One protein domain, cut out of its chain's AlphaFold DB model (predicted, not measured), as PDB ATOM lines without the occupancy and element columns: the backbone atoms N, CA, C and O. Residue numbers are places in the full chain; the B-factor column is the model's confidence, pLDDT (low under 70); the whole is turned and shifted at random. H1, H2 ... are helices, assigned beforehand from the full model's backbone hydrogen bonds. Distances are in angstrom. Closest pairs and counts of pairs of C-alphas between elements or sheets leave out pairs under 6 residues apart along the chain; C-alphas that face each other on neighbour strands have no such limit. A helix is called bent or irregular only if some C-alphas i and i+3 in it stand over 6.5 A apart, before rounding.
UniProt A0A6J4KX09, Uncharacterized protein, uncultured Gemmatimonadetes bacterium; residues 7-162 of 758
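What this domain is: This is residues 7 to 162 of the 758 residues of an uncharacterized protein of uncultured Gemmatimonadetes bacterium (UniProt A0A6J4KX09). Picture a long, narrow, open frame of helices: H1 makes one long side, the hairpin of H3 and H4 runs along the other, and H2 spans one end between H1 and H3, with H5 packed across H2. The sides come near each other around Ala 18 and Pro 88, then spread toward H2, where residues 27 to 36 of H1 stand free. The printed part has 156 residues with five named helices, H1 to H5 in order, and no named strand; the class is all helix. It is loose, with a radius of gyration of the C-alphas of 21.9 A, and its rod outline spans 75 by 30 by 20 A.

How they stand to each other: Start with H1, residues 7 to 39, and look across to H3, residues 66 to 99: they are close but not clearly touching, with the closest C-alphas, those of Ala 18 and Pro 88, 7.5 A apart. They run opposite ways at a shallow tilt of 22 degrees. H2, residues 51 to 64, is apart from H1 and about perpendicular to H3, at 88 degrees. H3 and H4, residues 107 to 131, form a helical hairpin: they touch, closest at the C-alphas of Ala 82 and Ala 128, 4.9 A apart, and run opposite ways at a shallow tilt of 25 degrees. Near residue 82 H3 has a kink of 28 degrees. H5, residues 139 to 160, touches H2, closest at the C-alphas of Gly 57 and Thr 153, 4.7 A apart, opposite ways at a steep tilt of 47 degrees. H5 is apart from H1 and H4. Every O i to N i+4 pair is within hydrogen-bond range in H1, H2 and H5; in H3 it is 28 of 30, in H4 20 of 21.

Where its parts are: Find C-alpha 7 at (32.796, 150.860, 80.046); from there H1 runs 47.0 A to C-alpha 39. H2, residues 51 to 64, is 20.1 A long. Find C-alpha 66 at (16.276, 115.198, 49.160), where H3 begins its 48.6 A to C-alpha 99; H3 is neither bent nor irregular, but only just, with C-alphas 85 and 88 6.4 A apart. H4, residues 107 to 131, measures 36.7 A. H5, from residue 139, measures 31.1 A and ends at C-alpha 160, (-0.788, 99.609, 59.850).

The domain as a whole: Look at Ala 105 and Ser 162 for the two C-alphas farthest apart, 75.3 A. The printed part has no cut; the link from H1 to H2 is long, with 11 residues, and that from H2 to H3 is tight. Mean pLDDT of the printed part is 83.1; residues 39 to 49 and residue 162 are under 70.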
ATOM      1  N   THR A   7      32.555 151.505  81.343       71.88
ATOM      2  CA  THR A   7      32.796 150.860  80.046       71.88
ATOM      3  C   THR A   7      32.981 149.344  80.173       71.88
ATOM      4  O   THR A   7      32.393 148.594  79.396       71.88
ATOM      5  N   LEU A   8      33.737 148.872  81.171       76.44
ATOM      6  CA  LEU A   8      33.948 147.447  81.432       76.44
ATOM      7  C   LEU A   8      32.685 146.796  82.009       76.44
ATOM      8  O   LEU A   8      32.309 145.709  81.574       76.44
ATOM      9  N   VAL A   9      31.990 147.480  82.922       78.38
ATOM     10  CA  VAL A   9      30.697 147.015  83.459       78.38
ATOM     11  C   VAL A   9      29.668 146.874  82.334       78.38
ATOM     12  O   VAL A   9      29.050 145.820  82.198       78.38
ATOM     13  N   ALA A  10      29.527 147.894  81.484       73.00
ATOM     14  CA  ALA A  10      28.603 147.880  80.358       73.00
ATOM     15  C   ALA A  10      28.977 146.818  79.311       73.00
ATOM     16  O   ALA A  10      28.092 146.117  78.830       73.00
ATOM     17  N   ALA A  11      30.267 146.622  79.013       73.94
ATOM     18  CA  ALA A  11      30.725 145.564  78.111       73.94
ATOM     19  C   ALA A  11      30.407 144.155  78.644       73.94
ATOM     20  O   ALA A  11      29.924 143.309  77.889       73.94
ATOM     21  N   VAL A  12      30.618 143.896  79.941       81.06
ATOM     22  CA  VAL A  12      30.265 142.611  80.576       81.06
ATOM     23  C   VAL A  12      28.751 142.389  80.561       81.06
ATOM     24  O   VAL A  12      28.291 141.307  80.192       81.06
ATOM     25  N   LEU A  13      27.968 143.416  80.904       80.94
ATOM     26  CA  LEU A  13      26.505 143.354  80.931       80.94
ATOM     27  C   LEU A  13      25.924 143.169  79.516       80.94
ATOM     28  O   LEU A  13      24.982 142.403  79.326       80.94
ATOM     29  N   TYR A  14      26.554 143.771  78.504       74.06
ATOM     30  CA  TYR A  14      26.254 143.569  77.089       74.06
ATOM     31  C   TYR A  14      26.575 142.144  76.603       74.06
ATOM     32  O   TYR A  14      25.740 141.528  75.941       74.06
ATOM     33  N   VAL A  15      27.736 141.570  76.955       78.31
ATOM     34  CA  VAL A  15      28.056 140.167  76.614       78.31
ATOM     35  C   VAL A  15      27.073 139.209  77.294       78.31
ATOM     36  O   VAL A  15      26.592 138.275  76.653       78.31
ATOM     37  N   ALA A  16      26.710 139.468  78.553       84.62
ATOM     38  CA  ALA A  16      25.684 138.705  79.258       84.62
ATOM     39  C   ALA A  16      24.312 138.806  78.564       84.62
ATOM     40  O   ALA A  16      23.661 137.781  78.363       84.62
ATOM     41  N   LEU A  17      23.900 140.003  78.126       80.62
ATOM     42  CA  LEU A  17      22.665 140.213  77.363       80.62
ATOM     43  C   LEU A  17      22.692 139.463  76.022       80.62
ATOM     44  O   LEU A  17      21.730 138.776  75.687       80.62
ATOM     45  N   ALA A  18      23.791 139.544  75.269       76.38
ATOM     46  CA  ALA A  18      23.940 138.863  73.984       76.38
ATOM     47  C   ALA A  18      23.887 137.332  74.135       76.38
ATOM     48  O   ALA A  18      23.201 136.660  73.364       76.38
ATOM     49  N   LEU A  19      24.546 136.779  75.161       81.88
ATOM     50  CA  LEU A  19      24.464 135.355  75.501       81.88
ATOM     51  C   LEU A  19      23.055 134.952  75.954       81.88
ATOM     52  O   LEU A  19      22.583 133.886  75.563       81.88
ATOM     53  N   LEU A  20      22.359 135.798  76.720       85.69
ATOM     54  CA  LEU A  20      20.978 135.564  77.148       85.69
ATOM     55  C   LEU A  20      20.015 135.565  75.955       85.69
ATOM     56  O   LEU A  20      19.182 134.667  75.858       85.69
ATOM     57  N   VAL A  21      20.156 136.503  75.012       79.38
ATOM     58  CA  VAL A  21      19.377 136.533  73.761       79.38
ATOM     59  C   VAL A  21      19.666 135.295  72.914       79.38
ATOM     60  O   VAL A  21      18.731 134.646  72.449       79.38
ATOM     61  N   LEU A  22      20.934 134.908  72.749       78.88
ATOM     62  CA  LEU A  22      21.308 133.725  71.967       78.88
ATOM     63  C   LEU A  22      20.793 132.431  72.625       78.88
ATOM     64  O   LEU A  22      20.261 131.561  71.935       78.88
ATOM     65  N   TRP A  23      20.843 132.336  73.958       87.12
ATOM     66  CA  TRP A  23      20.236 131.248  74.730       87.12
ATOM     67  C   TRP A  23      18.706 131.242  74.637       87.12
ATOM     68  O   TRP A  23      18.117 130.174  74.494       87.12
ATOM     69  N   ALA A  24      18.050 132.404  74.663       83.81
ATOM     70  CA  ALA A  24      16.601 132.521  74.512       83.81
ATOM     71  C   ALA A  24      16.144 132.119  73.100       83.81
ATOM     72  O   ALA A  24      15.182 131.366  72.967       83.81
ATOM     73  N   VAL A  25      16.871 132.529  72.053       78.56
ATOM     74  CA  VAL A  25      16.639 132.089  70.667       78.56
ATOM     75  C   VAL A  25      16.876 130.585  70.532       78.56
ATOM     76  O   VAL A  25      16.031 129.889  69.974       78.56
ATOM     77  N   PHE A  26      17.968 130.052  71.087       83.75
ATOM     78  CA  PHE A  26      18.238 128.613  71.092       83.75
ATOM     79  C   PHE A  26      17.144 127.832  71.831       83.75
ATOM     80  O   PHE A  26      16.641 126.836  71.315       83.75
ATOM     81  N   ARG A  27      16.706 128.304  73.004       88.38
ATOM     82  CA  ARG A  27      15.618 127.699  73.782       88.38
ATOM     83  C   ARG A  27      14.278 127.802  73.055       88.38
ATOM     84  O   ARG A  27      13.507 126.852  73.120       88.38
ATOM     85  N   GLY A  28      14.011 128.900  72.349       82.31
ATOM     86  CA  GLY A  28      12.828 129.083  71.508       82.31
ATOM     87  C   GLY A  28      12.814 128.128  70.314       82.31
ATOM     88  O   GLY A  28      11.828 127.431  70.105       82.31
ATOM     89  N   LEU A  29      13.934 128.008  69.594       77.31
ATOM     90  CA  LEU A  29      14.115 127.032  68.513       77.31
ATOM     91  C   LEU A  29      14.011 125.590  69.023       77.31
ATOM     92  O   LEU A  29      13.368 124.764  68.383       77.31
ATOM     93  N   TRP A  30      14.582 125.286  70.190       83.81
ATOM     94  CA  TRP A  30      14.472 123.975  70.828       83.81
ATOM     95  C   TRP A  30      13.045 123.680  71.296       83.81
ATOM     96  O   TRP A  30      12.565 122.565  71.123       83.81
ATOM     97  N   ALA A  31      12.334 124.667  71.845       81.75
ATOM     98  CA  ALA A  31      10.929 124.541  72.218       81.75
ATOM     99  C   ALA A  31      10.037 124.354  70.984       81.75
ATOM    100  O   ALA A  31       9.172 123.489  71.009       81.75
ATOM    101  N   ALA A  32      10.291 125.075  69.888       74.06
ATOM    102  CA  ALA A  32       9.609 124.881  68.612       74.06
ATOM    103  C   ALA A  32       9.903 123.492  68.027       74.06
ATOM    104  O   ALA A  32       8.974 122.766  67.691       74.06
ATOM    105  N   ALA A  33      11.167 123.060  67.997       77.56
ATOM    106  CA  ALA A  33      11.555 121.716  67.571       77.56
ATOM    107  C   ALA A  33      10.935 120.623  68.458       77.56
ATOM    108  O   ALA A  33      10.542 119.577  67.952       77.56
ATOM    109  N   ARG A  34      10.789 120.867  69.769       79.94
ATOM    110  CA  ARG A  34      10.147 119.951  70.723       79.94
ATOM    111  C   ARG A  34       8.618 119.988  70.656       79.94
ATOM    112  O   ARG A  34       8.003 118.969  70.932       79.94
ATOM    113  N   ALA A  35       8.005 121.106  70.276       74.69
ATOM    114  CA  ALA A  35       6.569 121.216  70.017       74.69
ATOM    115  C   ALA A  35       6.204 120.536  68.691       74.69
ATOM    116  O   ALA A  35       5.249 119.767  68.641       74.69
ATOM    117  N   VAL A  36       7.036 120.729  67.660       74.19
ATOM    118  CA  VAL A  36       7.004 119.957  66.415       74.19
ATOM    119  C   VAL A  36       7.173 118.475  66.744       74.19
ATOM    120  O   VAL A  36       6.241 117.728  66.507       74.19
ATOM    121  N   ALA A  37       8.250 118.040  67.408       74.75
ATOM    122  CA  ALA A  37       8.420 116.644  67.847       74.75
ATOM    123  C   ALA A  37       7.262 116.138  68.738       74.75
ATOM    124  O   ALA A  37       6.882 114.972  68.670       74.75
ATOM    125  N   GLY A  38       6.662 117.016  69.544       73.19
ATOM    126  CA  GLY A  38       5.499 116.737  70.381       73.19
ATOM    127  C   GLY A  38       4.215 116.485  69.588       73.19
ATOM    128  O   GLY A  38       3.403 115.674  70.026       73.19
ATOM    129  N   SER A  39       4.056 117.074  68.396       68.56
ATOM    130  CA  SER A  39       2.947 116.757  67.480       68.56
ATOM    131  C   SER A  39       3.113 115.388  66.794       68.56
ATOM    132  O   SER A  39       2.123 114.755  66.407       68.56
ATOM    133  N   PHE A  40       4.341 114.852  66.740       63.47
ATOM    134  CA  PHE A  40       4.579 113.430  66.443       63.47
ATOM    135  C   PHE A  40       4.229 112.515  67.631       63.47
ATOM    136  O   PHE A  40       4.057 111.312  67.435       63.47
ATOM    137  N   GLY A  41       4.085 113.065  68.841       63.97
ATOM    138  CA  GLY A  41       3.723 112.338  70.055       63.97
ATOM    139  C   GLY A  41       2.307 111.749  70.038       63.97
ATOM    140  O   GLY A  41       1.426 112.173  69.288       63.97
ATOM    141  N   THR A  42       2.084 110.773  70.920       55.97
ATOM    142  CA  THR A  42       0.893 109.900  70.980       55.97
ATOM    143  C   THR A  42      -0.436 110.593  71.298       55.97
ATOM    144  O   THR A  42      -1.475 109.947  71.231       55.97
ATOM    145  N   LYS A  43      -0.432 111.889  71.636       66.19
ATOM    146  CA  LYS A  43      -1.640 112.666  71.982       66.19
ATOM    147  C   LYS A  43      -2.043 113.705  70.924       66.19
ATOM    148  O   LYS A  43      -3.024 114.414  71.116       66.19
ATOM    149  N   GLY A  44      -1.290 113.830  69.827       56.88
ATOM    150  CA  GLY A  44      -1.571 114.804  68.767       56.88
ATOM    151  C   GLY A  44      -2.691 114.348  67.828       56.88
ATOM    152  O   GLY A  44      -2.436 113.558  66.920       56.88
ATOM    153  N   THR A  45      -3.899 114.888  68.008       60.06
ATOM    154  CA  THR A  45      -5.110 114.570  67.219       60.06
ATOM    155  C   THR A  45      -5.017 114.923  65.732       60.06
ATOM    156  O   THR A  45      -5.683 114.287  64.923       60.06
ATOM    157  N   LEU A  46      -4.174 115.892  65.352       57.56
ATOM    158  CA  LEU A  46      -4.035 116.372  63.964       57.56
ATOM    159  C   LEU A  46      -3.588 115.299  62.957       57.56
ATOM    160  O   LEU A  46      -3.891 115.411  61.775       57.56
ATOM    161  N   LEU A  47      -2.872 114.273  63.418       63.69
ATOM    162  CA  LEU A  47      -2.516 113.085  62.641       63.69
ATOM    163  C   LEU A  47      -2.550 111.890  63.601       63.69
ATOM    164  O   LEU A  47      -1.548 111.595  64.262       63.69
ATOM    165  N   ALA A  48      -3.703 111.230  63.712       57.69
ATOM    166  CA  ALA A  48      -3.834 109.992  64.475       57.69
ATOM    167  C   ALA A  48      -2.945 108.902  63.849       57.69
ATOM    168  O   ALA A  48      -3.073 108.601  62.665       57.69
ATOM    169  N   GLY A  49      -2.014 108.346  64.628       69.69
ATOM    170  CA  GLY A  49      -1.078 107.323  64.159       69.69
ATOM    171  C   GLY A  49       0.210 107.259  64.980       69.69
ATOM    172  O   GLY A  49       0.657 108.255  65.558       69.69
ATOM    173  N   ASN A  50       0.821 106.074  65.017       83.38
ATOM    174  CA  ASN A  50       2.051 105.810  65.765       83.38
ATOM    175  C   ASN A  50       3.223 106.684  65.285       83.38
ATOM    176  O   ASN A  50       3.400 106.914  64.089       83.38
ATOM    177  N   ALA A  51       4.097 107.112  66.204       82.75
ATOM    178  CA  ALA A  51       5.258 107.947  65.869       82.75
ATOM    179  C   ALA A  51       6.187 107.291  64.821       82.75
ATOM    180  O   ALA A  51       6.721 107.987  63.957       82.75
ATOM    181  N   ARG A  52       6.305 105.949  64.839       82.31
ATOM    182  CA  ARG A  52       7.003 105.150  63.809       82.31
ATOM    183  C   ARG A  52       6.433 105.413  62.400       82.31
ATOM    184  O   ARG A  52       7.196 105.631  61.466       82.31
ATOM    185  N   ILE A  53       5.106 105.470  62.262       84.88
ATOM    186  CA  ILE A  53       4.387 105.693  60.993       84.88
ATOM    187  C   ILE A  53       4.615 107.119  60.485       84.88
ATOM    188  O   ILE A  53       4.947 107.316  59.317       84.88
ATOM    189  N   LYS A  54       4.520 108.114  61.379       87.06
ATOM    190  CA  LYS A  54       4.799 109.523  61.055       87.06
ATOM    191  C   LYS A  54       6.242 109.722  60.572       87.06
ATOM    192  O   LYS A  54       6.461 110.454  59.609       87.06
ATOM    193  N   LEU A  55       7.211 109.050  61.204       86.88
ATOM    194  CA  LEU A  55       8.618 109.042  60.779       86.88
ATOM    195  C   LEU A  55       8.822 108.325  59.438       86.88
ATOM    196  O   LEU A  55       9.589 108.816  58.614       86.88
ATOM    197  N   LEU A  56       8.125 107.214  59.183       86.50
ATOM    198  CA  LEU A  56       8.207 106.501  57.905       86.50
ATOM    199  C   LEU A  56       7.641 107.350  56.753       86.50
ATOM    200  O   LEU A  56       8.296 107.504  55.724       86.50
ATOM    201  N   GLY A  57       6.486 107.994  56.951       89.44
ATOM    202  CA  GLY A  57       5.934 108.956  55.993       89.44
ATOM    203  C   GLY A  57       6.873 110.144  55.753       89.44
ATOM    204  O   GLY A  57       7.012 110.613  54.617       89.44
ATOM    205  N   LEU A  58       7.551 110.624  56.805       89.69
ATOM    206  CA  LEU A  58       8.544 111.697  56.699       89.69
ATOM    207  C   LEU A  58       9.758 111.228  55.887       89.69
ATOM    208  O   LEU A  58      10.236 111.975  55.043       89.69
ATOM    209  N   ALA A  59      10.222 109.991  56.092       86.38
ATOM    210  CA  ALA A  59      11.335 109.392  55.360       86.38
ATOM    211  C   ALA A  59      11.013 109.182  53.868       86.38
ATOM    212  O   ALA A  59      11.830 109.522  53.016       86.38
ATOM    213  N   ILE A  60       9.807 108.710  53.530       86.69
ATOM    214  CA  ILE A  60       9.336 108.607  52.134       86.69
ATOM    215  C   ILE A  60       9.335 109.989  51.469       86.69
ATOM    216  O   ILE A  60       9.887 110.176  50.384       86.69
ATOM    217  N   SER A  61       8.788 110.989  52.158       89.81
ATOM    218  CA  SER A  61       8.773 112.372  51.671       89.81
ATOM    219  C   SER A  61      10.190 112.952  51.572       89.81
ATOM    220  O   SER A  61      10.506 113.687  50.639       89.81
ATOM    221  N   ALA A  62      11.089 112.576  52.482       89.38
ATOM    222  CA  ALA A  62      12.489 112.978  52.470       89.38
ATOM    223  C   ALA A  62      13.270 112.410  51.279       89.38
ATOM    224  O   ALA A  62      14.098 113.122  50.712       89.38
ATOM    225  N   LEU A  63      12.984 111.170  50.875       83.88
ATOM    226  CA  LEU A  63      13.564 110.544  49.685       83.88
ATOM    227  C   LEU A  63      13.111 111.248  48.396       83.88
ATOM    228  O   LEU A  63      13.919 111.459  47.493       83.88
ATOM    229  N   LEU A  64      11.852 111.687  48.334       82.88
ATOM    230  CA  LEU A  64      11.315 112.422  47.184       82.88
ATOM    231  C   LEU A  64      11.784 113.890  47.145       82.88
ATOM    232  O   LEU A  64      11.970 114.453  46.067       82.88
ATOM    233  N   PHE A  65      12.072 114.497  48.302       91.12
ATOM    234  CA  PHE A  65      12.516 115.892  48.426       91.12
ATOM    235  C   PHE A  65      13.927 116.054  49.028       91.12
ATOM    236  O   PHE A  65      14.203 117.019  49.746       91.12
ATOM    237  N   THR A  66      14.869 115.169  48.685       88.88
ATOM    238  CA  THR A  66      16.276 115.198  49.160       88.88
ATOM    239  C   THR A  66      16.958 116.566  49.009       88.88
ATOM    240  O   THR A  66      17.661 117.048  49.907       88.88
ATOM    241  N   ARG A  67      16.722 117.252  47.882       88.94
ATOM    242  CA  ARG A  67      17.223 118.617  47.637       88.94
ATOM    243  C   ARG A  67      16.590 119.653  48.566       88.94
ATOM    244  O   ARG A  67      17.291 120.560  49.004       88.94
ATOM    245  N   LEU A  68      15.301 119.524  48.886       89.69
ATOM    246  CA  LEU A  68      14.606 120.435  49.796       89.69
ATOM    247  C   LEU A  68      15.140 120.284  51.219       89.69
ATOM    248  O   LEU A  68      15.480 121.282  51.839       89.69
ATOM    249  N   ILE A  69      15.295 119.051  51.709       88.06
ATOM    250  CA  ILE A  69      15.800 118.793  53.065       88.06
ATOM    251  C   ILE A  69      17.254 119.230  53.208       88.06
ATOM    252  O   ILE A  69      17.590 119.926  54.163       88.06
ATOM    253  N   SER A  70      18.120 118.923  52.240       90.56
ATOM    254  CA  SER A  70      19.510 119.396  52.295       90.56
ATOM    255  C   SER A  70      19.639 120.921  52.145       90.56
ATOM    256  O   SER A  70      20.629 121.481  52.619       90.56
ATOM    257  N   ARG A  71      18.663 121.609  51.528       92.44
ATOM    258  CA  ARG A  71      18.538 123.079  51.551       92.44
ATOM    259  C   ARG A  71      17.995 123.588  52.888       92.44
ATOM    260  O   ARG A  71      18.549 124.547  53.400       92.44
ATOM    261  N   LEU A  72      16.986 122.942  53.472       89.75
ATOM    262  CA  LEU A  72      16.392 123.301  54.764       89.75
ATOM    263  C   LEU A  72      17.419 123.185  55.897       89.75
ATOM    264  O   LEU A  72      17.623 124.141  56.635       89.75
ATOM    265  N   ILE A  73      18.132 122.057  55.976       89.12
ATOM    266  CA  ILE A  73      19.210 121.833  56.952       89.12
ATOM    267  C   ILE A  73      20.309 122.887  56.775       89.12
ATOM    268  O   ILE A  73      20.702 123.526  57.750       89.12
ATOM    269  N   ARG A  74      20.767 123.136  55.537       93.75
ATOM    270  CA  ARG A  74      21.753 124.195  55.269       93.75
ATOM    271  C   ARG A  74      21.232 125.586  55.612       93.75
ATOM    272  O   ARG A  74      21.992 126.363  56.167       93.75
ATOM    273  N   ALA A  75      19.967 125.902  55.353       91.44
ATOM    274  CA  ALA A  75      19.388 127.198  55.691       91.44
ATOM    275  C   ALA A  75      19.281 127.404  57.209       91.44
ATOM    276  O   ALA A  75      19.598 128.485  57.692       91.44
ATOM    277  N   VAL A  76      18.910 126.374  57.974       88.12
ATOM    278  CA  VAL A  76      18.882 126.428  59.446       88.12
ATOM    279  C   VAL A  76      20.297 126.573  60.021       88.12
ATOM    280  O   VAL A  76      20.519 127.425  60.881       88.12
ATOM    281  N   LEU A  77      21.276 125.816  59.511       90.94
ATOM    282  CA  LEU A  77      22.682 125.946  59.917       90.94
ATOM    283  C   LEU A  77      23.260 127.321  59.546       90.94
ATOM    284  O   LEU A  77      23.861 127.981  60.390       90.94
ATOM    285  N   ASN A  78      23.024 127.795  58.321       92.56
ATOM    286  CA  ASN A  78      23.456 129.116  57.867       92.56
ATOM    287  C   ASN A  78      22.767 130.241  58.647       92.56
ATOM    288  O   ASN A  78      23.398 131.261  58.896       92.56
ATOM    289  N   LEU A  79      21.501 130.075  59.053       91.25
ATOM    290  CA  LEU A  79      20.814 131.025  59.932       91.25
ATOM    291  C   LEU A  79      21.511 131.102  61.286       91.25
ATOM    292  O   LEU A  79      21.761 132.204  61.759       91.25
ATOM    293  N   PHE A  80      21.864 129.958  61.879       88.00
ATOM    294  CA  PHE A  80      22.573 129.913  63.156       88.00
ATOM    295  C   PHE A  80      23.955 130.576  63.065       88.00
ATOM    296  O   PHE A  80      24.255 131.465  63.859       88.00
ATOM    297  N   VAL A  81      24.749 130.230  62.042       90.56
ATOM    298  CA  VAL A  81      26.067 130.837  61.776       90.56
ATOM    299  C   VAL A  81      25.950 132.343  61.506       90.56
ATOM    300  O   VAL A  81      26.722 133.133  62.048       90.56
ATOM    301  N   ALA A  82      24.961 132.770  60.715       90.81
ATOM    302  CA  ALA A  82      24.736 134.184  60.427       90.81
ATOM    303  C   ALA A  82      24.254 134.962  61.662       90.81
ATOM    304  O   ALA A  82      24.656 136.113  61.824       90.81
ATOM    305  N   LEU A  83      23.450 134.358  62.547       87.81
ATOM    306  CA  LEU A  83      23.082 134.967  63.828       87.81
ATOM    307  C   LEU A  83      24.320 135.134  64.717       87.81
ATOM    308  O   LEU A  83      24.556 136.230  65.220       87.81
ATOM    309  N   SER A  84      25.128 134.078  64.877       85.31
ATOM    310  CA  SER A  84      26.311 134.112  65.745       85.31
ATOM    311  C   SER A  84      27.397 135.066  65.251       85.31
ATOM    312  O   SER A  84      28.089 135.657  66.070       85.31
ATOM    313  N   ASP A  85      27.545 135.240  63.933       90.50
ATOM    314  CA  ASP A  85      28.583 136.103  63.365       90.50
ATOM    315  C   ASP A  85      28.131 137.561  63.177       90.50
ATOM    316  O   ASP A  85      28.881 138.494  63.467       90.50
ATOM    317  N   ARG A  86      26.900 137.797  62.701       89.94
ATOM    318  CA  ARG A  86      26.449 139.152  62.333       89.94
ATOM    319  C   ARG A  86      25.829 139.921  63.485       89.94
ATOM    320  O   ARG A  86      26.020 141.136  63.542       89.94
ATOM    321  N   LEU A  87      25.101 139.252  64.383       87.38
ATOM    322  CA  LEU A  87      24.429 139.925  65.496       87.38
ATOM    323  C   LEU A  87      25.443 140.648  66.405       87.38
ATOM    324  O   LEU A  87      25.255 141.846  66.622       87.38
ATOM    325  N   PRO A  88      26.563 140.023  66.843       84.44
ATOM    326  CA  PRO A  88      27.539 140.714  67.683       84.44
ATOM    327  C   PRO A  88      28.227 141.866  66.949       84.44
ATOM    328  O   PRO A  88      28.444 142.912  67.552       84.44
ATOM    329  N   ARG A  89      28.533 141.718  65.650       88.25
ATOM    330  CA  ARG A  89      29.176 142.773  64.846       88.25
ATOM    331  C   ARG A  89      28.283 144.009  64.705       88.25
ATOM    332  O   ARG A  89      28.749 145.111  64.967       88.25
ATOM    333  N   HIS A  90      27.013 143.838  64.323       87.25
ATOM    334  CA  HIS A  90      26.069 144.957  64.183       87.25
ATOM    335  C   HIS A  90      25.849 145.688  65.509       87.25
ATOM    336  O   HIS A  90      25.899 146.917  65.556       87.25
ATOM    337  N   LEU A  91      25.642 144.929  66.587       85.06
ATOM    338  CA  LEU A  91      25.436 145.489  67.915       85.06
ATOM    339  C   LEU A  91      26.688 146.207  68.441       85.06
ATOM    340  O   LEU A  91      26.560 147.303  68.968       85.06
ATOM    341  N   LEU A  92      27.892 145.657  68.246       85.88
ATOM    342  CA  LEU A  92      29.147 146.266  68.713       85.88
ATOM    343  C   LEU A  92      29.485 147.554  67.939       85.88
ATOM    344  O   LEU A  92      29.948 148.520  68.543       85.88
ATOM    345  N   VAL A  93      29.193 147.610  66.633       89.69
ATOM    346  CA  VAL A  93      29.327 148.841  65.828       89.69
ATOM    347  C   VAL A  93      28.380 149.935  66.328       89.69
ATOM    348  O   VAL A  93      28.833 151.050  66.579       89.69
ATOM    349  N   HIS A  94      27.092 149.628  66.522       88.00
ATOM    350  CA  HIS A  94      26.126 150.626  66.995       88.00
ATOM    351  C   HIS A  94      26.336 151.017  68.464       88.00
ATOM    352  O   HIS A  94      26.239 152.200  68.789       88.00
ATOM    353  N   TRP A  95      26.723 150.068  69.319       84.81
ATOM    354  CA  TRP A  95      27.144 150.335  70.694       84.81
ATOM    355  C   TRP A  95      28.295 151.339  70.735       84.81
ATOM    356  O   TRP A  95      28.201 152.341  71.434       84.81
ATOM    357  N   ARG A  96      29.356 151.117  69.945       86.88
ATOM    358  CA  ARG A  96      30.511 152.021  69.913       86.88
ATOM    359  C   ARG A  96      30.118 153.432  69.472       86.88
ATOM    360  O   ARG A  96      30.487 154.382  70.145       86.88
ATOM    361  N   SER A  97      29.307 153.563  68.418       88.06
ATOM    362  CA  SER A  97      28.847 154.885  67.966       88.06
ATOM    363  C   SER A  97      27.978 155.629  68.987       88.06
ATOM    364  O   SER A  97      28.004 156.851  69.001       88.06
ATOM    365  N   GLN A  98      27.214 154.922  69.830       86.44
ATOM    366  CA  GLN A  98      26.387 155.549  70.871       86.44
ATOM    367  C   GLN A  98      27.186 155.855  72.144       86.44
ATOM    368  O   GLN A  98      26.984 156.898  72.755       86.44
ATOM    369  N   ALA A  99      28.139 154.994  72.513       82.81
ATOM    370  CA  ALA A  99      29.016 155.211  73.662       82.81
ATOM    371  C   ALA A  99      29.851 156.499  73.535       82.81
ATOM    372  O   ALA A  99      30.074 157.169  74.537       82.81
ATOM    373  N   ASP A 100      30.254 156.869  72.314       85.25
ATOM    374  CA  ASP A 100      30.995 158.107  72.037       85.25
ATOM    375  C   ASP A 100      30.100 159.377  72.064       85.25
ATOM    376  O   ASP A 100      30.617 160.489  72.153       85.25
ATOM    377  N   LEU A 101      28.766 159.232  71.990       86.19
ATOM    378  CA  LEU A 101      27.782 160.335  71.957       86.19
ATOM    379  C   LEU A 101      27.083 160.590  73.304       86.19
ATOM    380  O   LEU A 101      26.411 161.608  73.469       86.19
ATOM    381  N   CYS A 102      27.202 159.665  74.255       83.81
ATOM    382  CA  CYS A 102      26.445 159.671  75.502       83.81
ATOM    383  C   CYS A 102      27.242 160.255  76.678       83.81
ATOM    384  O   CYS A 102      28.207 159.650  77.145       83.81
ATOM    385  N   ASP A 103      26.772 161.373  77.236       82.19
ATOM    386  CA  ASP A 103      27.245 161.868  78.535       82.19
ATOM    387  C   ASP A 103      26.796 160.901  79.661       82.19
ATOM    388  O   ASP A 103      25.587 160.675  79.821       82.19
ATOM    389  N   PRO A 104      27.724 160.327  80.459       73.56
ATOM    390  CA  PRO A 104      27.405 159.360  81.513       73.56
ATOM    391  C   PRO A 104      26.471 159.881  82.622       73.56
ATOM    392  O   PRO A 104      25.977 159.069  83.405       73.56
ATOM    393  N   ALA A 105      26.205 161.189  82.713       80.50
ATOM    394  CA  ALA A 105      25.268 161.751  83.691       80.50
ATOM    395  C   ALA A 105      23.779 161.691  83.268       80.50
ATOM    396  O   ALA A 105      22.888 161.873  84.103       80.50
ATOM    397  N   GLY A 106      23.472 161.469  81.985       82.56
ATOM    398  CA  GLY A 106      22.122 161.663  81.443       82.56
ATOM    399  C   GLY A 106      21.211 160.430  81.493       82.56
ATOM    400  O   GLY A 106      21.344 159.529  80.672       82.56
ATOM    401  N   ALA A 107      20.165 160.433  82.329       78.38
ATOM    402  CA  ALA A 107      19.162 159.350  82.347       78.38
ATOM    403  C   ALA A 107      18.454 159.117  80.988       78.38
ATOM    404  O   ALA A 107      18.022 158.001  80.702       78.38
ATOM    405  N   ARG A 108      18.369 160.146  80.127       84.25
ATOM    406  CA  ARG A 108      17.822 160.037  78.758       84.25
ATOM    407  C   ARG A 108      18.684 159.159  77.840       84.25
ATOM    408  O   ARG A 108      18.127 158.344  77.111       84.25
ATOM    409  N   CYS A 109      20.016 159.228  77.966       84.19
ATOM    410  CA  CYS A 109      20.954 158.418  77.177       84.19
ATOM    411  C   CYS A 109      20.654 156.912  77.283       84.19
ATOM    412  O   CYS A 109      20.736 156.193  76.289       84.19
ATOM    413  N   VAL A 110      20.268 156.419  78.467       81.44
ATOM    414  CA  VAL A 110      19.974 154.990  78.679       81.44
ATOM    415  C   VAL A 110      18.770 154.537  77.843       81.44
ATOM    416  O   VAL A 110      18.800 153.450  77.265       81.44
ATOM    417  N   GLY A 111      17.733 155.376  77.738       84.75
ATOM    418  CA  GLY A 111      16.549 155.103  76.921       84.75
ATOM    419  C   GLY A 111      16.869 155.078  75.427       84.75
ATOM    420  O   GLY A 111      16.536 154.107  74.744       84.75
ATOM    421  N   ASP A 112      17.586 156.092  74.941       85.44
ATOM    422  CA  ASP A 112      17.982 156.193  73.532       85.44
ATOM    423  C   ASP A 112      18.933 155.050  73.134       85.44
ATOM    424  O   ASP A 112      18.748 154.408  72.099       85.44
ATOM    425  N   THR A 113      19.885 154.701  74.007       83.62
ATOM    426  CA  THR A 113      20.795 153.559  73.813       83.62
ATOM    427  C   THR A 113      20.027 152.239  73.718       83.62
ATOM    428  O   THR A 113      20.307 151.434  72.830       83.62
ATOM    429  N   LEU A 114      19.034 152.007  74.587       82.75
ATOM    430  CA  LEU A 114      18.186 150.809  74.531       82.75
ATOM    431  C   LEU A 114      17.360 150.742  73.238       82.75
ATOM    432  O   LEU A 114      17.265 149.670  72.636       82.75
ATOM    433  N   LEU A 115      16.801 151.868  72.785       88.25
ATOM    434  CA  LEU A 115      16.026 151.931  71.545       88.25
ATOM    435  C   LEU A 115      16.902 151.644  70.315       88.25
ATOM    436  O   LEU A 115      16.532 150.822  69.472       88.25
ATOM    437  N   VAL A 116      18.091 152.250  70.241       86.81
ATOM    438  CA  VAL A 116      19.067 151.990  69.171       86.81
ATOM    439  C   VAL A 116      19.546 150.536  69.207       86.81
ATOM    440  O   VAL A 116      19.638 149.900  68.157       86.81
ATOM    441  N   LEU A 117      19.780 149.959  70.391       84.50
ATOM    442  CA  LEU A 117      20.172 148.553  70.536       84.50
ATOM    443  C   LEU A 117      19.057 147.589  70.087       84.50
ATOM    444  O   LEU A 117      19.337 146.570  69.449       84.50
ATOM    445  N   ALA A 118      17.789 147.914  70.354       85.81
ATOM    446  CA  ALA A 118      16.643 147.145  69.872       85.81
ATOM    447  C   ALA A 118      16.531 147.188  68.336       85.81
ATOM    448  O   ALA A 118      16.392 146.142  67.694       85.81
ATOM    449  N   GLN A 119      16.682 148.371  67.727       90.12
ATOM    450  CA  GLN A 119      16.714 148.529  66.266       90.12
ATOM    451  C   GLN A 119      17.904 147.784  65.634       90.12
ATOM    452  O   GLN A 119      17.730 147.058  64.652       90.12
ATOM    453  N   ALA A 120      19.092 147.882  66.238       88.00
ATOM    454  CA  ALA A 120      20.295 147.153  65.837       88.00
ATOM    455  C   ALA A 120      20.096 145.628  65.879       88.00
ATOM    456  O   ALA A 120      20.495 144.919  64.952       88.00
ATOM    457  N   THR A 121      19.423 145.126  66.921       86.38
ATOM    458  CA  THR A 121      19.063 143.708  67.065       86.38
ATOM    459  C   THR A 121      18.131 143.271  65.933       86.38
ATOM    460  O   THR A 121      18.404 142.272  65.263       86.38
ATOM    461  N   GLY A 122      17.073 144.043  65.655       88.56
ATOM    462  CA  GLY A 122      16.141 143.771  64.557       88.56
ATOM    463  C   GLY A 122      16.820 143.755  63.183       88.56
ATOM    464  O   GLY A 122      16.621 142.821  62.401       88.56
ATOM    465  N   ALA A 123      17.691 144.730  62.908       90.50
ATOM    466  CA  ALA A 123      18.474 144.794  61.674       90.50
ATOM    467  C   ALA A 123      19.448 143.608  61.536       90.50
ATOM    468  O   ALA A 123      19.542 143.006  60.461       90.50
ATOM    469  N   GLY A 124      20.126 143.222  62.622       88.56
ATOM    470  CA  GLY A 124      21.019 142.061  62.661       88.56
ATOM    471  C   GLY A 124      20.288 140.741  62.394       88.56
ATOM    472  O   GLY A 124      20.740 139.947  61.566       88.56
ATOM    473  N   ILE A 125      19.114 140.539  63.004       88.88
ATOM    474  CA  ILE A 125      18.245 139.380  62.742       88.88
ATOM    475  C   ILE A 125      17.789 139.377  61.275       88.88
ATOM    476  O   ILE A 125      17.969 138.378  60.579       88.88
ATOM    477  N   ALA A 126      17.273 140.495  60.753       89.38
ATOM    478  CA  ALA A 126      16.824 140.592  59.361       89.38
ATOM    479  C   ALA A 126      17.964 140.370  58.341       89.38
ATOM    480  O   ALA A 126      17.740 139.813  57.263       89.38
ATOM    481  N   SER A 127      19.193 140.780  58.676       91.81
ATOM    482  CA  SER A 127      20.413 140.506  57.903       91.81
ATOM    483  C   SER A 127      20.768 139.014  57.914       91.81
ATOM    484  O   SER A 127      21.079 138.446  56.864       91.81
ATOM    485  N   ALA A 128      20.659 138.349  59.067       90.25
ATOM    486  CA  ALA A 128      20.900 136.914  59.196       90.25
ATOM    487  C   ALA A 128      19.842 136.062  58.467       90.25
ATOM    488  O   ALA A 128      20.201 135.105  57.782       90.25
ATOM    489  N   PHE A 129      18.559 136.443  58.513       90.88
ATOM    490  CA  PHE A 129      17.487 135.788  57.748       90.88
ATOM    491  C   PHE A 129      17.656 135.922  56.227       90.88
ATOM    492  O   PHE A 129      17.341 134.987  55.492       90.88
ATOM    493  N   ARG A 130      18.193 137.049  55.741       92.00
ATOM    494  CA  ARG A 130      18.564 137.201  54.322       92.00
ATOM    495  C   ARG A 130      19.787 136.354  53.952       92.00
ATOM    496  O   ARG A 130      19.814 135.767  52.876       92.00
ATOM    497  N   ALA A 131      20.777 136.259  54.840       92.69
ATOM    498  CA  ALA A 131      22.009 135.500  54.608       92.69
ATOM    499  C   ALA A 131      21.845 133.977  54.701       92.69
ATOM    500  O   ALA A 131      22.578 133.244  54.041       92.69
ATOM    501  N   SER A 132      20.889 133.491  55.495       92.94
ATOM    502  CA  SER A 132      20.645 132.057  55.669       92.94
ATOM    503  C   SER A 132      20.189 131.357  54.387       92.94
ATOM    504  O   SER A 132      20.354 130.145  54.248       92.94
ATOM    505  N   GLY A 133      19.597 132.109  53.455       90.12
ATOM    506  CA  GLY A 133      18.917 131.562  52.288       90.12
ATOM    507  C   GLY A 133      17.579 130.903  52.615       90.12
ATOM    508  O   GLY A 133      17.005 130.277  51.730       90.12
ATOM    509  N   ILE A 134      17.038 131.046  53.830       89.06
ATOM    510  CA  ILE A 134      15.754 130.426  54.191       89.06
ATOM    511  C   ILE A 134      14.596 130.956  53.323       89.06
ATOM    512  O   ILE A 134      13.724 130.190  52.935       89.06
ATOM    513  N   LEU A 135      14.667 132.225  52.900       87.25
ATOM    514  CA  LEU A 135      13.743 132.857  51.945       87.25
ATOM    515  C   LEU A 135      13.858 132.312  50.504       87.25
ATOM    516  O   LEU A 135      12.965 132.535  49.697       87.25
ATOM    517  N   SER A 136      14.939 131.594  50.171       88.56
ATOM    518  CA  SER A 136      15.110 130.906  48.875       88.56
ATOM    519  C   SER A 136      14.513 129.495  48.848       88.56
ATOM    520  O   SER A 136      14.500 128.834  47.806       88.56
ATOM    521  N   ILE A 137      14.014 129.010  49.989       90.38
ATOM    522  CA  ILE A 137      13.223 127.788  50.035       90.38
ATOM    523  C   ILE A 137      11.851 128.149  49.471       90.38
ATOM    524  O   ILE A 137      11.045 128.778  50.150       90.38
ATOM    525  N   GLY A 138      11.598 127.772  48.216       86.12
ATOM    526  CA  GLY A 138      10.316 128.032  47.568       86.12
ATOM    527  C   GLY A 138       9.175 127.458  48.406       86.12
ATOM    528  O   GLY A 138       9.085 126.241  48.572       86.12
ATOM    529  N   PHE A 139       8.317 128.331  48.936       83.19
ATOM    530  CA  PHE A 139       7.273 127.979  49.904       83.19
ATOM    531  C   PHE A 139       6.383 126.824  49.417       83.19
ATOM    532  O   PHE A 139       6.132 125.883  50.167       83.19
ATOM    533  N   GLY A 140       6.022 126.820  48.128       78.19
ATOM    534  CA  GLY A 140       5.251 125.742  47.501       78.19
ATOM    535  C   GLY A 140       5.897 124.354  47.608       78.19
ATOM    536  O   GLY A 140       5.185 123.378  47.806       78.19
ATOM    537  N   TYR A 141       7.230 124.240  47.580       84.44
ATOM    538  CA  TYR A 141       7.919 122.955  47.773       84.44
ATOM    539  C   TYR A 141       7.783 122.442  49.204       84.44
ATOM    540  O   TYR A 141       7.659 121.239  49.419       84.44
ATOM    541  N   LEU A 142       7.828 123.348  50.183       85.75
ATOM    542  CA  LEU A 142       7.690 123.011  51.595       85.75
ATOM    543  C   LEU A 142       6.246 122.615  51.913       85.75
ATOM    544  O   LEU A 142       6.033 121.587  52.548       85.75
ATOM    545  N   VAL A 143       5.262 123.348  51.384       79.12
ATOM    546  CA  VAL A 143       3.841 122.974  51.466       79.12
ATOM    547  C   VAL A 143       3.583 121.629  50.781       79.12
ATOM    548  O   VAL A 143       2.962 120.760  51.382       79.12
ATOM    549  N   PHE A 144       4.103 121.408  49.570       83.50
ATOM    550  CA  PHE A 144       3.903 120.155  48.834       83.50
ATOM    551  C   PHE A 144       4.592 118.957  49.507       83.50
ATOM    552  O   PHE A 144       4.020 117.872  49.559       83.50
ATOM    553  N   MET A 145       5.776 119.150  50.104       90.62
ATOM    554  CA  MET A 145       6.448 118.115  50.899       90.62
ATOM    555  C   MET A 145       5.690 117.789  52.194       90.62
ATOM    556  O   MET A 145       5.565 116.614  52.534       90.62
ATOM    557  N   LEU A 146       5.134 118.791  52.885       85.31
ATOM    558  CA  LEU A 146       4.284 118.578  54.063       85.31
ATOM    559  C   LEU A 146       2.950 117.906  53.705       85.31
ATOM    560  O   LEU A 146       2.506 117.021  54.432       85.31
ATOM    561  N   ALA A 147       2.336 118.275  52.579       80.94
ATOM    562  CA  ALA A 147       1.122 117.639  52.076       80.94
ATOM    563  C   ALA A 147       1.378 116.170  51.708       80.94
ATOM    564  O   ALA A 147       0.640 115.290  52.148       80.94
ATOM    565  N   LEU A 148       2.467 115.883  50.983       85.75
ATOM    566  CA  LEU A 148       2.858 114.509  50.673       85.75
ATOM    567  C   LEU A 148       3.174 113.710  51.944       85.75
ATOM    568  O   LEU A 148       2.789 112.549  52.041       85.75
ATOM    569  N   TRP A 149       3.810 114.332  52.940       91.56
ATOM    570  CA  TRP A 149       4.067 113.710  54.236       91.56
ATOM    571  C   TRP A 149       2.778 113.364  54.990       91.56
ATOM    572  O   TRP A 149       2.665 112.253  55.515       91.56
ATOM    573  N   ALA A 150       1.797 114.265  55.013       83.19
ATOM    574  CA  ALA A 150       0.490 114.009  55.610       83.19
ATOM    575  C   ALA A 150      -0.241 112.861  54.891       83.19
ATOM    576  O   ALA A 150      -0.688 111.923  55.549       83.19
ATOM    577  N   VAL A 151      -0.276 112.874  53.552       81.94
ATOM    578  CA  VAL A 151      -0.884 111.807  52.735       81.94
ATOM    579  C   VAL A 151      -0.179 110.468  52.953       81.94
ATOM    580  O   VAL A 151      -0.839 109.473  53.244       81.94
ATOM    581  N   ALA A 152       1.156 110.429  52.890       85.38
ATOM    582  CA  ALA A 152       1.930 109.213  53.124       85.38
ATOM    583  C   ALA A 152       1.700 108.671  54.541       85.38
ATOM    584  O   ALA A 152       1.497 107.475  54.718       85.38
ATOM    585  N   THR A 153       1.661 109.545  55.550       85.75
ATOM    586  CA  THR A 153       1.373 109.164  56.939       85.75
ATOM    587  C   THR A 153      -0.043 108.605  57.085       85.75
ATOM    588  O   THR A 153      -0.218 107.605  57.774       85.75
ATOM    589  N   HIS A 154      -1.043 109.198  56.427       82.31
ATOM    590  CA  HIS A 154      -2.428 108.724  56.466       82.31
ATOM    591  C   HIS A 154      -2.587 107.356  55.782       82.31
ATOM    592  O   HIS A 154      -3.139 106.436  56.381       82.31
ATOM    593  N   VAL A 155      -2.021 107.185  54.579       80.31
ATOM    594  CA  VAL A 155      -2.024 105.906  53.840       80.31
ATOM    595  C   VAL A 155      -1.314 104.807  54.629       80.31
ATOM    596  O   VAL A 155      -1.847 103.708  54.769       80.31
ATOM    597  N   LEU A 156      -0.140 105.102  55.195       83.44
ATOM    598  CA  LEU A 156       0.561 104.152  56.055       83.44
ATOM    599  C   LEU A 156      -0.252 103.855  57.322       83.44
ATOM    600  O   LEU A 156      -0.377 102.695  57.692       83.44
ATOM    601  N   SER A 157      -0.851 104.856  57.975       83.38
ATOM    602  CA  SER A 157      -1.645 104.619  59.187       83.38
ATOM    603  C   SER A 157      -2.866 103.745  58.919       83.38
ATOM    604  O   SER A 157      -3.172 102.899  59.750       83.38
ATOM    605  N   ALA A 158      -3.521 103.887  57.766       78.56
ATOM    606  CA  ALA A 158      -4.588 102.980  57.351       78.56
ATOM    607  C   ALA A 158      -4.072 101.545  57.119       78.56
ATOM    608  O   ALA A 158      -4.738 100.592  57.506       78.56
ATOM    609  N   ALA A 159      -2.874 101.386  56.543       75.38
ATOM    610  CA  ALA A 159      -2.257 100.080  56.296       75.38
ATOM    611  C   ALA A 159      -1.710  99.381  57.560       75.38
ATOM    612  O   ALA A 159      -1.631  98.156  57.587       75.38
ATOM    613  N   PHE A 160      -1.317 100.141  58.588       77.44
ATOM    614  CA  PHE A 160      -0.788  99.609  59.850       77.44
ATOM    615  C   PHE A 160      -1.868  99.412  60.926       77.44
ATOM    616  O   PHE A 160      -1.794  98.446  61.678       77.44
ATOM    617  N   ASN A 161      -2.880 100.285  61.006       75.38
ATOM    618  CA  ASN A 161      -3.920 100.197  62.041       75.38
ATOM    619  C   ASN A 161      -4.938  99.065  61.796       75.38
ATOM    620  O   ASN A 161      -5.744  98.789  62.674       75.38
ATOM    621  N   SER A 162      -4.914  98.403  60.633       68.06
ATOM    622  CA  SER A 162      -5.728  97.209  60.356       68.06
ATOM    623  C   SER A 162      -5.159  95.914  60.959       68.06
ATOM    624  O   SER A 162      -5.763  94.855  60.810       68.06
TER     625      SER A 162